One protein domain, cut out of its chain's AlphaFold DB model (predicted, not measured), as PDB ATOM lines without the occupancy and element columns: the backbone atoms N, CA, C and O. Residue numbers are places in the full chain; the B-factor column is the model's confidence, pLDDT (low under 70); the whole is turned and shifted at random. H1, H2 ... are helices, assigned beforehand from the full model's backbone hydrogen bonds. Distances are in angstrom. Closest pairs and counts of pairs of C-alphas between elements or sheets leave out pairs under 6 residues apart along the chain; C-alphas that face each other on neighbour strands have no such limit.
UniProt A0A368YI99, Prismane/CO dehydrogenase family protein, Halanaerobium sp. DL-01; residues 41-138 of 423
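What this domain is: This is residues 41 to 138 of the 423 residues of the protein "Prismane/CO dehydrogenase family protein" of Halanaerobium sp. DL-01 (UniProt A0A368YI99). A looped head, residues 41 to 73, sits at one end of an up-and-down bundle of three helices, H1, H3 and H4, each running against the one before; short H2 lies at the other end, between H1 and H3. The printed part has 98 residues with four named helices, H1 to H4 in order, and no named strand: all helix. It is compact, radius of gyration of the C-alphas 14.4 A, a rod spanning 46 by 22 by 20 A.

How they stand to each other: H1, residues 74 to 89, touches H4, residues 121 to 136, the same way at a shallow tilt of 10 degrees; closest C-alphas, Val 76 and Ala 121, 4.5 A. H3, residues 100 to 115, forms a helical hairpin with H4; closest C-alphas, Ile 102 and Val 135, 6.8 A. H2, residues 91 to 97, touches H4 at a steep tilt of 45 degrees; closest C-alphas, Ser 94 and Val 135, 6.5 A. Every O i to N i+4 pair is within hydrogen-bond range in H1, H2 and H4, and 11 of 12 in H3.

Where its parts are: H1 begins at C-alpha 74 (-48.236, 19.208, 5.290) and measures 22.8 A, H2 10.2 A, H3 23.2 A. H4, 22.9 A, ends at C-alpha 136 (-20.994, 10.563, 11.435).

The domain as a whole: The printed part has no cut. Residues 115 to 118 are under pLDDT 70.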
ATOM      1  N   PHE A  41     -52.554  12.288  13.973       96.12
ATOM      2  CA  PHE A  41     -51.757  13.411  13.447       96.12
ATOM      3  C   PHE A  41     -50.279  13.301  13.837       96.12
ATOM      4  O   PHE A  41     -49.410  13.658  13.048       96.12
ATOM      5  N   GLY A  42     -50.000  12.795  15.045       94.88
ATOM      6  CA  GLY A  42     -48.642  12.517  15.508       94.88
ATOM      7  C   GLY A  42     -48.012  11.345  14.757       94.88
ATOM      8  O   GLY A  42     -46.902  11.483  14.257       94.88
ATOM      9  N   GLU A  43     -48.741  10.230  14.596       94.62
ATOM     10  CA  GLU A  43     -48.243   9.068  13.839       94.62
ATOM     11  C   GLU A  43     -47.932   9.404  12.371       94.62
ATOM     12  O   GLU A  43     -47.041   8.792  11.793       94.62
ATOM     13  N   MET A  44     -48.621  10.383  11.777       95.69
ATOM     14  CA  MET A  44     -48.365  10.846  10.406       95.69
ATOM     15  C   MET A  44     -47.388  12.029  10.319       95.69
ATOM     16  O   MET A  44     -47.122  12.505   9.223       95.69
ATOM     17  N   GLY A  45     -46.869  12.548  11.437       96.00
ATOM     18  CA  GLY A  45     -45.958  13.701  11.423       96.00
ATOM     19  C   GLY A  45     -46.609  15.034  11.013       96.00
ATOM     20  O   GLY A  45     -45.900  15.967  10.649       96.00
ATOM     21  N   LEU A  46     -47.939  15.152  11.096       96.56
ATOM     22  CA  LEU A  46     -48.738  16.298  10.623       96.56
ATOM     23  C   LEU A  46     -49.232  17.228  11.745       96.56
ATOM     24  O   LEU A  46     -50.082  18.094  11.528       96.56
ATOM     25  N   CYS A  47     -48.715  17.045  12.961       96.25
ATOM     26  CA  CYS A  47     -48.912  17.952  14.088       96.25
ATOM     27  C   CYS A  47     -47.662  18.824  14.271       96.25
ATOM     28  O   CYS A  47     -46.551  18.300  14.337       96.25
ATOM     29  N   CYS A  48     -47.826  20.144  14.376       94.50
ATOM     30  CA  CYS A  48     -46.726  21.081  14.607       94.50
ATOM     31  C   CYS A  48     -46.917  21.836  15.929       94.50
ATOM     32  O   CYS A  48     -47.945  22.488  16.137       94.50
ATOM     33  N   THR A  49     -45.902  21.777  16.794       94.12
ATOM     34  CA  THR A  49     -45.858  22.412  18.128       94.12
ATOM     35  C   THR A  49     -44.678  23.375  18.291       94.12
ATOM     36  O   THR A  49     -44.323  23.742  19.405       94.12
ATOM     37  N   LYS A  50     -44.057  23.801  17.184       91.31
ATOM     38  CA  LYS A  50     -42.817  24.595  17.200       91.31
ATOM     39  C   LYS A  50     -43.009  26.047  17.669       91.31
ATOM     40  O   LYS A  50     -42.036  26.727  17.953       91.31
ATOM     41  N   CYS A  51     -44.249  26.535  17.772       90.69
ATOM     42  CA  CYS A  51     -44.550  27.869  18.293       90.69
ATOM     43  C   CYS A  51     -45.874  27.907  19.075       90.69
ATOM     44  O   CYS A  51     -46.712  27.011  18.969       90.69
ATOM     45  N   MET A  52     -46.092  29.001  19.809       93.06
ATOM     46  CA  MET A  52     -47.267  29.206  20.675       93.06
ATOM     47  C   MET A  52     -48.557  29.601  19.929       93.06
ATOM     48  O   MET A  52     -49.572  29.865  20.564       93.06
ATOM     49  N   GLN A  53     -48.540  29.661  18.592       91.94
ATOM     50  CA  GLN A  53     -49.758  29.841  17.783       91.94
ATOM     51  C   GLN A  53     -50.491  28.516  17.522       91.94
ATOM     52  O   GLN A  53     -51.642  28.526  17.087       91.94
ATOM     53  N   GLY A  54     -49.789  27.391  17.695       91.75
ATOM     54  CA  GLY A  54     -50.336  26.048  17.549       91.75
ATOM     55  C   GLY A  54     -51.010  25.529  18.831       91.75
ATOM     56  O   GLY A  54     -51.369  26.320  19.702       91.75
ATOM     57  N   PRO A  55     -51.172  24.198  18.966       95.19
ATOM     58  CA  PRO A  55     -50.734  23.163  18.025       95.19
ATOM     59  C   PRO A  55     -51.496  23.228  16.692       95.19
ATOM     60  O   PRO A  55     -52.726  23.248  16.664       95.19
ATOM     61  N   CYS A  56     -50.767  23.242  15.574       95.88
ATOM     62  CA  CYS A  56     -51.365  23.147  14.237       95.88
ATOM     63  C   CYS A  56     -51.515  21.673  13.844       95.88
ATOM     64  O   CYS A  56     -50.602  20.883  14.077       95.88
ATOM     65  N   ARG A  57     -52.639  21.307  13.219       96.88
ATOM     66  CA  ARG A  57     -52.901  19.955  12.702       96.88
ATOM     67  C   ARG A  57     -53.328  20.062  11.249       96.88
ATOM     68  O   ARG A  57     -54.320  20.733  10.980       96.88
ATOM     69  N   ILE A  58     -52.590  19.413  10.356       96.00
ATOM     70  CA  ILE A  58     -52.935  19.389   8.933       96.00
ATOM     71  C   ILE A  58     -53.806  18.173   8.659       96.00
ATOM     72  O   ILE A  58     -53.444  17.057   9.037       96.00
ATOM     73  N   ASP A  59     -54.971  18.402   8.058       94.06
ATOM     74  CA  ASP A  59     -55.891  17.336   7.694       94.06
ATOM     75  C   ASP A  59     -55.297  16.531   6.532       94.06
ATOM     76  O   ASP A  59     -55.146  17.059   5.427       94.06
ATOM     77  N   PRO A  60     -54.981  15.250   6.758       90.38
ATOM     78  CA  PRO A  60     -54.343  14.409   5.756       90.38
ATOM     79  C   PRO A  60     -55.315  14.122   4.577       90.38
ATOM     80  O   PRO A  60     -54.894  13.850   3.457       90.38
ATOM     81  N   PHE A  61     -56.631  14.268   4.776       89.25
ATOM     82  CA  PHE A  61     -57.667  14.025   3.763       89.25
ATOM     83  C   PHE A  61     -58.135  15.287   3.023       89.25
ATOM     84  O   PHE A  61     -59.019  15.188   2.173       89.25
ATOM     85  N   GLY A  62     -57.600  16.465   3.357       86.38
ATOM     86  CA  GLY A  62     -57.960  17.727   2.701       86.38
ATOM     87  C   GLY A  62     -59.373  18.242   3.006       86.38
ATOM     88  O   GLY A  62     -59.875  19.099   2.284       86.38
ATOM     89  N   ASN A  63     -60.032  17.738   4.058       90.81
ATOM     90  CA  ASN A  63     -61.386  18.173   4.431       90.81
ATOM     91  C   ASN A  63     -61.400  19.404   5.353       90.81
ATOM     92  O   ASN A  63     -62.443  20.036   5.512       90.81
ATOM     93  N   ASN A  64     -60.272  19.723   5.992       93.06
ATOM     94  CA  ASN A  64     -60.125  20.836   6.930       93.06
ATOM     95  C   ASN A  64     -58.824  21.608   6.647       93.06
ATOM     96  O   ASN A  64     -58.507  21.876   5.495       93.06
ATOM     97  N   ALA A  65     -58.090  22.002   7.693       94.69
ATOM     98  CA  ALA A  65     -56.875  22.797   7.574       94.69
ATOM     99  C   ALA A  65     -55.834  22.103   6.685       94.69
ATOM    100  O   ALA A  65     -55.361  21.015   7.008       94.69
ATOM    101  N   ASP A  66     -55.459  22.764   5.596       94.12
ATOM    102  CA  ASP A  66     -54.403  22.363   4.662       94.12
ATOM    103  C   ASP A  66     -53.049  23.016   5.001       94.12
ATOM    104  O   ASP A  66     -52.004  22.615   4.485       94.12
ATOM    105  N   ARG A  67     -53.058  24.013   5.897       94.62
ATOM    106  CA  ARG A  67     -51.887  24.768   6.355       94.62
ATOM    107  C   ARG A  67     -51.937  25.060   7.852       94.62
ATOM    108  O   ARG A  67     -53.003  25.157   8.459       94.62
ATOM    109  N   GLY A  68     -50.762  25.234   8.453       93.69
ATOM    110  CA  GLY A  68     -50.630  25.756   9.812       93.69
ATOM    111  C   GLY A  68     -50.922  27.257   9.873       93.69
ATOM    112  O   GLY A  68     -50.971  27.932   8.846       93.69
ATOM    113  N   SER A  69     -51.026  27.816  11.082       93.31
ATOM    114  CA  SER A  69     -51.320  29.246  11.297       93.31
ATOM    115  C   SER A  69     -50.319  30.198  10.625       93.31
ATOM    116  O   SER A  69     -50.664  31.331  10.304       93.31
ATOM    117  N   CYS A  70     -49.085  29.740  10.393       91.31
ATOM    118  CA  CYS A  70     -48.042  30.490   9.687       91.31
ATOM    119  C   CYS A  70     -48.019  30.267   8.162       91.31
ATOM    120  O   CYS A  70     -47.202  30.876   7.479       91.31
ATOM    121  N   GLY A  71     -48.875  29.392   7.626       91.12
ATOM    122  CA  GLY A  71     -48.978  29.098   6.194       91.12
ATOM    123  C   GLY A  71     -48.181  27.888   5.691       91.12
ATOM    124  O   GLY A  71     -48.326  27.546   4.521       91.12
ATOM    125  N   ARG A  72     -47.385  27.217   6.534       91.62
ATOM    126  CA  ARG A  72     -46.699  25.962   6.164       91.62
ATOM    127  C   ARG A  72     -47.704  24.850   5.863       91.62
ATOM    128  O   ARG A  72     -48.653  24.674   6.628       91.62
ATOM    129  N   ASP A  73     -47.466  24.104   4.792       92.88
ATOM    130  CA  ASP A  73     -48.275  22.947   4.405       92.88
ATOM    131  C   ASP A  73     -47.831  21.646   5.105       92.88
ATOM    132  O   ASP A  73     -46.916  21.630   5.937       92.88
ATOM    133  N   ALA A  74     -48.515  20.547   4.773       94.56
ATOM    134  CA  ALA A  74     -48.236  19.208   5.290       94.56
ATOM    135  C   ALA A  74     -46.795  18.741   5.040       94.56
ATOM    136  O   ALA A  74     -46.187  18.154   5.936       94.56
ATOM    137  N   ALA A  75     -46.259  18.977   3.838       94.69
ATOM    138  CA  ALA A  75     -44.958  18.461   3.430       94.69
ATOM    139  C   ALA A  75     -43.838  19.147   4.209       94.69
ATOM    140  O   ALA A  75     -42.977  18.467   4.767       94.69
ATOM    141  N   VAL A  76     -43.893  20.478   4.330       93.69
ATOM    142  CA  VAL A  76     -42.917  21.240   5.120       93.69
ATOM    143  C   VAL A  76     -42.989  20.836   6.593       93.69
ATOM    144  O   VAL A  76     -41.960  20.554   7.202       93.69
ATOM    145  N   ILE A  77     -44.192  20.734   7.172       94.75
ATOM    146  CA  ILE A  77     -44.350  20.328   8.579       94.75
ATOM    147  C   ILE A  77     -43.771  18.930   8.827       94.75
ATOM    148  O   ILE A  77     -43.046  18.744   9.807       94.75
ATOM    149  N   ALA A  78     -44.062  17.967   7.950       95.94
ATOM    150  CA  ALA A  78     -43.560  16.603   8.065       95.94
ATOM    151  C   ALA A  78     -42.033  16.529   7.897       95.94
ATOM    152  O   ALA A  78     -41.374  15.862   8.693       95.94
ATOM    153  N   ALA A  79     -41.468  17.250   6.922       95.62
ATOM    154  CA  ALA A  79     -40.025  17.345   6.708       95.62
ATOM    155  C   ALA A  79     -39.314  17.923   7.936       95.62
ATOM    156  O   ALA A  79     -38.404  17.300   8.467       95.62
ATOM    157  N   GLU A  80     -39.787  19.054   8.462       94.62
ATOM    158  CA  GLU A  80     -39.212  19.672   9.657       94.62
ATOM    159  C   GLU A  80     -39.322  18.768  10.901       94.62
ATOM    160  O   GLU A  80     -38.402  18.709  11.718       94.62
ATOM    161  N   ASN A  81     -40.448  18.065  11.074       95.75
ATOM    162  CA  ASN A  81     -40.648  17.128  12.186       95.75
ATOM    163  C   ASN A  81     -39.729  15.902  12.080       95.75
ATOM    164  O   ASN A  81     -39.250  15.394  13.097       95.75
ATOM    165  N   LEU A  82     -39.479  15.420  10.861       97.06
ATOM    166  CA  LEU A  82     -38.518  14.356  10.598       97.06
ATOM    167  C   LEU A  82     -37.079  14.848  10.827       97.06
ATOM    168  O   LEU A  82     -36.288  14.153  11.460       97.06
ATOM    169  N   SER A  83     -36.758  16.076  10.416       96.25
ATOM    170  CA  SER A  83     -35.448  16.679  10.663       96.25
ATOM    171  C   SER A  83     -35.125  16.810  12.146       96.25
ATOM    172  O   SER A  83     -34.015  16.477  12.554       96.25
ATOM    173  N   LEU A  84     -36.090  17.218  12.978       95.56
ATOM    174  CA  LEU A  84     -35.905  17.269  14.433       95.56
ATOM    175  C   LEU A  84     -35.574  15.894  15.033       95.56
ATOM    176  O   LEU A  84     -34.762  15.817  15.953       95.56
ATOM    177  N   GLN A  85     -36.161  14.814  14.508       96.88
ATOM    178  CA  GLN A  85     -35.838  13.453  14.951       96.88
ATOM    179  C   GLN A  85     -34.380  13.104  14.641       96.88
ATOM    180  O   GLN A  85     -33.668  12.629  15.523       96.88
ATOM    181  N   PHE A  86     -33.903  13.398  13.428       97.75
ATOM    182  CA  PHE A  86     -32.507  13.143  13.072       97.75
ATOM    183  C   PHE A  86     -31.530  14.008  13.865       97.75
ATOM    184  O   PHE A  86     -30.561  13.480  14.402       97.75
ATOM    185  N   LEU A  87     -31.799  15.308  14.009       95.69
ATOM    186  CA  LEU A  87     -30.953  16.206  14.800       95.69
ATOM    187  C   LEU A  87     -30.892  15.788  16.275       95.69
ATOM    188  O   LEU A  87     -29.819  15.818  16.875       95.69
ATOM    189  N   SER A  88     -32.009  15.328  16.848       95.19
ATOM    190  CA  SER A  88     -32.017  14.733  18.187       95.19
ATOM    191  C   SER A  88     -31.117  13.493  18.250       95.19
ATOM    192  O   SER A  88     -30.282  13.400  19.148       95.19
ATOM    193  N   GLY A  89     -31.204  12.592  17.266       95.25
ATOM    194  CA  GLY A  89     -30.351  11.401  17.173       95.25
ATOM    195  C   GLY A  89     -28.848  11.687  17.052       95.25
ATOM    196  O   GLY A  89     -28.035  10.909  17.550       95.25
ATOM    197  N   LEU A  90     -28.473  12.827  16.463       94.81
ATOM    198  CA  LEU A  90     -27.080  13.268  16.325       94.81
ATOM    199  C   LEU A  90     -26.478  13.862  17.603       94.81
ATOM    200  O   LEU A  90     -25.275  14.122  17.621       94.81
ATOM    201  N   SER A  91     -27.272  14.110  18.649       90.12
ATOM    202  CA  SER A  91     -26.827  14.909  19.803       90.12
ATOM    203  C   SER A  91     -25.590  14.310  20.479       90.12
ATOM    204  O   SER A  91     -24.583  14.997  20.623       90.12
ATOM    205  N   SER A  92     -25.616  13.008  20.779       87.88
ATOM    206  CA  SER A  92     -24.484  12.308  21.398       87.88
ATOM    207  C   SER A  92     -23.233  12.262  20.516       87.88
ATOM    208  O   SER A  92     -22.126  12.422  21.016       87.88
ATOM    209  N   ALA A  93     -23.395  12.046  19.206       91.44
ATOM    210  CA  ALA A  93     -22.264  12.018  18.276       91.44
ATOM    211  C   ALA A  93     -21.638  13.412  18.129       91.44
ATOM    212  O   ALA A  93     -20.422  13.559  18.115       91.44
ATOM    213  N   SER A  94     -22.468  14.456  18.083       91.69
ATOM    214  CA  SER A  94     -22.008  15.847  18.002       91.69
ATOM    215  C   SER A  94     -21.238  16.270  19.256       91.69
ATOM    216  O   SER A  94     -20.255  17.002  19.156       91.69
ATOM    217  N   GLU A  95     -21.674  15.803  20.429       86.25
ATOM    218  CA  GLU A  95     -20.961  16.001  21.691       86.25
ATOM    219  C   GLU A  95     -19.593  15.312  21.690       86.25
ATOM    220  O   GLU A  95     -18.623  15.909  22.152       86.25
ATOM    221  N   GLU A  96     -19.499  14.099  21.138       86.94
ATOM    222  CA  GLU A  96     -18.238  13.356  21.056       86.94
ATOM    223  C   GLU A  96     -17.201  14.069  20.186       86.94
ATOM    224  O   GLU A  96     -16.052  14.238  20.584       86.94
ATOM    225  N   LEU A  97     -17.632  14.596  19.037       90.75
ATOM    226  CA  LEU A  97     -16.748  15.316  18.118       90.75
ATOM    227  C   LEU A  97     -16.142  16.589  18.717       90.75
ATOM    228  O   LEU A  97     -15.066  17.009  18.293       90.75
ATOM    229  N   LYS A  98     -16.866  17.264  19.624       86.31
ATOM    230  CA  LYS A  98     -16.512  18.594  20.166       86.31
ATOM    231  C   LYS A  98     -16.139  19.617  19.069       86.31
ATOM    232  O   LYS A  98     -15.399  20.571  19.314       86.31
ATOM    233  N   ASP A  99     -16.672  19.442  17.857       93.88
ATOM    234  CA  ASP A  99     -16.364  20.257  16.680       93.88
ATOM    235  C   ASP A  99     -17.286  21.487  16.630       93.88
ATOM    236  O   ASP A  99     -18.500  21.398  16.422       93.88
ATOM    237  N   VAL A 100     -16.694  22.670  16.805       94.12
ATOM    238  CA  VAL A 100     -17.413  23.953  16.832       94.12
ATOM    239  C   VAL A 100     -18.180  24.225  15.532       94.12
ATOM    240  O   VAL A 100     -19.232  24.869  15.572       94.12
ATOM    241  N   GLU A 101     -17.686  23.775  14.379       94.31
ATOM    242  CA  GLU A 101     -18.369  23.959  13.097       94.31
ATOM    243  C   GLU A 101     -19.634  23.097  13.023       94.31
ATOM    244  O   GLU A 101     -20.700  23.609  12.679       94.31
ATOM    245  N   ILE A 102     -19.538  21.831  13.441       94.75
ATOM    246  CA  ILE A 102     -20.680  20.907  13.533       94.75
ATOM    247  C   ILE A 102     -21.754  21.447  14.480       94.75
ATOM    248  O   ILE A 102     -22.948  21.411  14.163       94.75
ATOM    249  N   LEU A 103     -21.348  21.985  15.631       93.38
ATOM    250  CA  LEU A 103     -22.281  22.567  16.596       93.38
ATOM    251  C   LEU A 103     -22.980  23.809  16.028       93.38
ATOM    252  O   LEU A 103     -24.198  23.941  16.167       93.38
ATOM    253  N   LYS A 104     -22.250  24.694  15.337       92.94
ATOM    254  CA  LYS A 104     -22.836  25.869  14.665       92.94
ATOM    255  C   LYS A 104     -23.816  25.473  13.566       92.94
ATOM    256  O   LYS A 104     -24.887  26.064  13.461       92.94
ATOM    257  N   GLU A 105     -23.473  24.478  12.757       92.81
ATOM    258  CA  GLU A 105     -24.353  23.974  11.702       92.81
ATOM    259  C   GLU A 105     -25.629  23.354  12.283       92.81
ATOM    260  O   GLU A 105     -26.731  23.703  11.858       92.81
ATOM    261  N   SER A 106     -25.497  22.559  13.350       92.31
ATOM    262  CA  SER A 106     -26.634  22.017  14.103       92.31
ATOM    263  C   SER A 106     -27.548  23.127  14.634       92.31
ATOM    264  O   SER A 106     -28.771  23.035  14.513       92.31
ATOM    265  N   GLN A 107     -26.983  24.199  15.200       90.25
ATOM    266  CA  GLN A 107     -27.742  25.357  15.692       90.25
ATOM    267  C   GLN A 107     -28.446  26.121  14.563       90.25
ATOM    268  O   GLN A 107     -29.599  26.537  14.719       90.25
ATOM    269  N   ASN A 108     -27.788  26.280  13.413       89.06
ATOM    270  CA  ASN A 108     -28.384  26.907  12.236       89.06
ATOM    271  C   ASN A 108     -29.576  26.089  11.723       89.06
ATOM    272  O   ASN A 108     -30.643  26.657  11.493       89.06
ATOM    273  N   LEU A 109     -29.440  24.760  11.628       90.00
ATOM    274  CA  LEU A 109     -30.541  23.863  11.267       90.00
ATOM    275  C   LEU A 109     -31.721  23.994  12.230       90.00
ATOM    276  O   LEU A 109     -32.837  24.244  11.781       90.00
ATOM    277  N   HIS A 110     -31.490  23.949  13.544       89.38
ATOM    278  CA  HIS A 110     -32.555  24.177  14.529       89.38
ATOM    279  C   HIS A 110     -33.225  25.551  14.379       89.38
ATOM    280  O   HIS A 110     -34.437  25.670  14.560       89.38
ATOM    281  N   SER A 111     -32.465  26.585  14.012       85.44
ATOM    282  CA  SER A 111     -33.003  27.933  13.799       85.44
ATOM    283  C   SER A 111     -33.962  27.992  12.605       85.44
ATOM    284  O   SER A 111     -35.014  28.629  12.707       85.44
ATOM    285  N   TYR A 112     -33.662  27.281  11.510       80.94
ATOM    286  CA  TYR A 112     -34.589  27.146  10.377       80.94
ATOM    287  C   TYR A 112     -35.902  26.472  10.800       80.94
ATOM    288  O   TYR A 112     -36.983  26.938  10.438       80.94
ATOM    289  N   LEU A 113     -35.815  25.446  11.653       84.56
ATOM    290  CA  LEU A 113     -36.974  24.705  12.159       84.56
ATOM    291  C   LEU A 113     -37.842  25.540  13.126       84.56
ATOM    292  O   LEU A 113     -39.041  25.291  13.233       84.56
ATOM    293  N   ASN A 114     -37.276  26.537  13.817       77.44
ATOM    294  CA  ASN A 114     -37.967  27.309  14.861       77.44
ATOM    295  C   ASN A 114     -38.794  28.505  14.331       77.44
ATOM    296  O   ASN A 114     -39.713  28.965  15.005       77.44
ATOM    297  N   GLY A 115     -38.531  29.025  13.126       64.25
ATOM    298  CA  GLY A 115     -39.334  30.156  12.632       64.25
ATOM    299  C   GLY A 115     -38.758  31.032  11.524       64.25
ATOM    300  O   GLY A 115     -39.119  32.206  11.471       64.25
ATOM    301  N   GLY A 116     -37.909  30.519  10.628       54.41
ATOM    302  CA  GLY A 116     -37.260  31.349   9.604       54.41
ATOM    303  C   GLY A 116     -37.280  30.764   8.190       54.41
ATOM    304  O   GLY A 116     -36.664  29.737   7.959       54.41
ATOM    305  N   MET A 117     -37.918  31.505   7.269       57.34
ATOM    306  CA  MET A 117     -37.910  31.413   5.791       57.34
ATOM    307  C   MET A 117     -38.365  30.110   5.095       57.34
ATOM    308  O   MET A 117     -38.199  29.004   5.583       57.34
ATOM    309  N   ASN A 118     -38.958  30.315   3.911       66.00
ATOM    310  CA  ASN A 118     -39.662  29.376   3.025       66.00
ATOM    311  C   ASN A 118     -38.764  28.290   2.395       66.00
ATOM    312  O   ASN A 118     -38.729  28.182   1.171       66.00
ATOM    313  N   LEU A 119     -38.008  27.525   3.183       77.06
ATOM    314  CA  LEU A 119     -37.403  26.318   2.626       77.06
ATOM    315  C   LEU A 119     -38.529  25.330   2.326       77.06
ATOM    316  O   LEU A 119     -39.410  25.107   3.163       77.06
ATOM    317  N   ASP A 120     -38.525  24.786   1.116       89.75
ATOM    318  CA  ASP A 120     -39.412  23.681   0.801       89.75
ATOM    319  C   ASP A 120     -38.976  22.410   1.552       89.75
ATOM    320  O   ASP A 120     -37.919  22.338   2.189       89.75
ATOM    321  N   ALA A 121     -39.845  21.405   1.529       93.25
ATOM    322  CA  ALA A 121     -39.635  20.162   2.255       93.25
ATOM    323  C   ALA A 121     -38.366  19.407   1.810       93.25
ATOM    324  O   ALA A 121     -37.718  18.772   2.647       93.25
ATOM    325  N   GLU A 122     -38.002  19.480   0.524       95.62
ATOM    326  CA  GLU A 122     -36.810  18.817  -0.012       95.62
ATOM    327  C   GLU A 122     -35.537  19.503   0.475       95.62
ATOM    328  O   GLU A 122     -34.641  18.824   0.974       95.62
ATOM    329  N   GLU A 123     -35.464  20.835   0.419       93.69
ATOM    330  CA  GLU A 123     -34.282  21.577   0.861       93.69
ATOM    331  C   GLU A 123     -33.998  21.353   2.356       93.69
ATOM    332  O   GLU A 123     -32.844  21.163   2.750       93.69
ATOM    333  N   VAL A 124     -35.039  21.325   3.200       92.75
ATOM    334  CA  VAL A 124     -34.893  21.054   4.643       92.75
ATOM    335  C   VAL A 124     -34.323  19.657   4.889       92.75
ATOM    336  O   VAL A 124     -33.380  19.499   5.677       92.75
ATOM    337  N   LEU A 125     -34.867  18.637   4.220       95.62
ATOM    338  CA  LEU A 125     -34.404  17.261   4.388       95.62
ATOM    339  C   LEU A 125     -33.014  17.049   3.799       95.62
ATOM    340  O   LEU A 125     -32.192  16.417   4.458       95.62
ATOM    341  N   GLN A 126     -32.715  17.632   2.637       96.62
ATOM    342  CA  GLN A 126     -31.392  17.564   2.021       96.62
ATOM    343  C   GLN A 126     -30.319  18.078   2.983       96.62
ATOM    344  O   GLN A 126     -29.396  17.343   3.328       96.62
ATOM    345  N   LYS A 127     -30.497  19.297   3.512       95.50
ATOM    346  CA  LYS A 127     -29.557  19.881   4.482       95.50
ATOM    347  C   LYS A 127     -29.422  19.036   5.743       95.50
ATOM    348  O   LYS A 127     -28.334  18.919   6.296       95.50
ATOM    349  N   THR A 128     -30.522  18.441   6.201       96.69
ATOM    350  CA  THR A 128     -30.495  17.568   7.379       96.69
ATOM    351  C   THR A 128     -29.688  16.302   7.110       96.69
ATOM    352  O   THR A 128     -28.851  15.936   7.930       96.69
ATOM    353  N   PHE A 129     -29.916  15.631   5.981       98.31
ATOM    354  CA  PHE A 129     -29.194  14.408   5.641       98.31
ATOM    355  C   PHE A 129     -27.714  14.664   5.355       98.31
ATOM    356  O   PHE A 129     -26.882  13.855   5.757       98.31
ATOM    357  N   ASP A 130     -27.374  15.787   4.724       97.81
ATOM    358  CA  ASP A 130     -25.979  16.180   4.513       97.81
ATOM    359  C   ASP A 130     -25.274  16.456   5.850       97.81
ATOM    360  O   ASP A 130     -24.139  16.026   6.054       97.81
ATOM    361  N   HIS A 131     -25.969  17.075   6.809       97.56
ATOM    362  CA  HIS A 131     -25.445  17.258   8.165       97.56
ATOM    363  C   HIS A 131     -25.289  15.931   8.921       97.56
ATOM    364  O   HIS A 131     -24.263  15.707   9.558       97.56
ATOM    365  N   VAL A 132     -26.258  15.012   8.808       98.25
ATOM    366  CA  VAL A 132     -26.147  13.638   9.340       98.25
ATOM    367  C   VAL A 132     -24.902  12.944   8.781       98.25
ATOM    368  O   VAL A 132     -24.132  12.363   9.546       98.25
ATOM    369  N   GLU A 133     -24.677  13.024   7.466       97.50
ATOM    370  CA  GLU A 133     -23.479  12.481   6.823       97.50
ATOM    371  C   GLU A 133     -22.196  13.106   7.367       97.50
ATOM    372  O   GLU A 133     -21.257  12.384   7.716       97.50
ATOM    373  N   LYS A 134     -22.167  14.435   7.480       96.94
ATOM    374  CA  LYS A 134     -21.003  15.188   7.950       96.94
ATOM    375  C   LYS A 134     -20.627  14.845   9.392       96.94
ATOM    376  O   LYS A 134     -19.440  14.704   9.675       96.94
ATOM    377  N   VAL A 135     -21.607  14.710  10.290       96.88
ATOM    378  CA  VAL A 135     -21.371  14.350  11.698       96.88
ATOM    379  C   VAL A 135     -20.773  12.952  11.794       96.88
ATOM    380  O   VAL A 135     -19.680  12.787  12.326       96.88
ATOM    381  N   TYR A 136     -21.447  11.941  11.248       96.50
ATOM    382  CA  TYR A 136     -20.994  10.563  11.435       96.50
ATOM    383  C   TYR A 136     -19.718  10.224  10.663       96.50
ATOM    384  O   TYR A 136     -18.942   9.409  11.143       96.50
ATOM    385  N   SER A 137     -19.439  10.879   9.529       94.12
ATOM    386  CA  SER A 137     -18.170  10.679   8.802       94.12
ATOM    387  C   SER A 137     -16.947  11.250   9.531       94.12
ATOM    388  O   SER A 137     -15.823  10.999   9.112       94.12
ATOM    389  N   LYS A 138     -17.145  12.059  10.581       93.69
ATOM    390  CA  LYS A 138     -16.061  12.606  11.409       93.69
ATOM    391  C   LYS A 138     -15.851  11.837  12.714       93.69
ATOM    392  O   LYS A 138     -14.921  12.169  13.443       93.69
TER     393      LYS A 138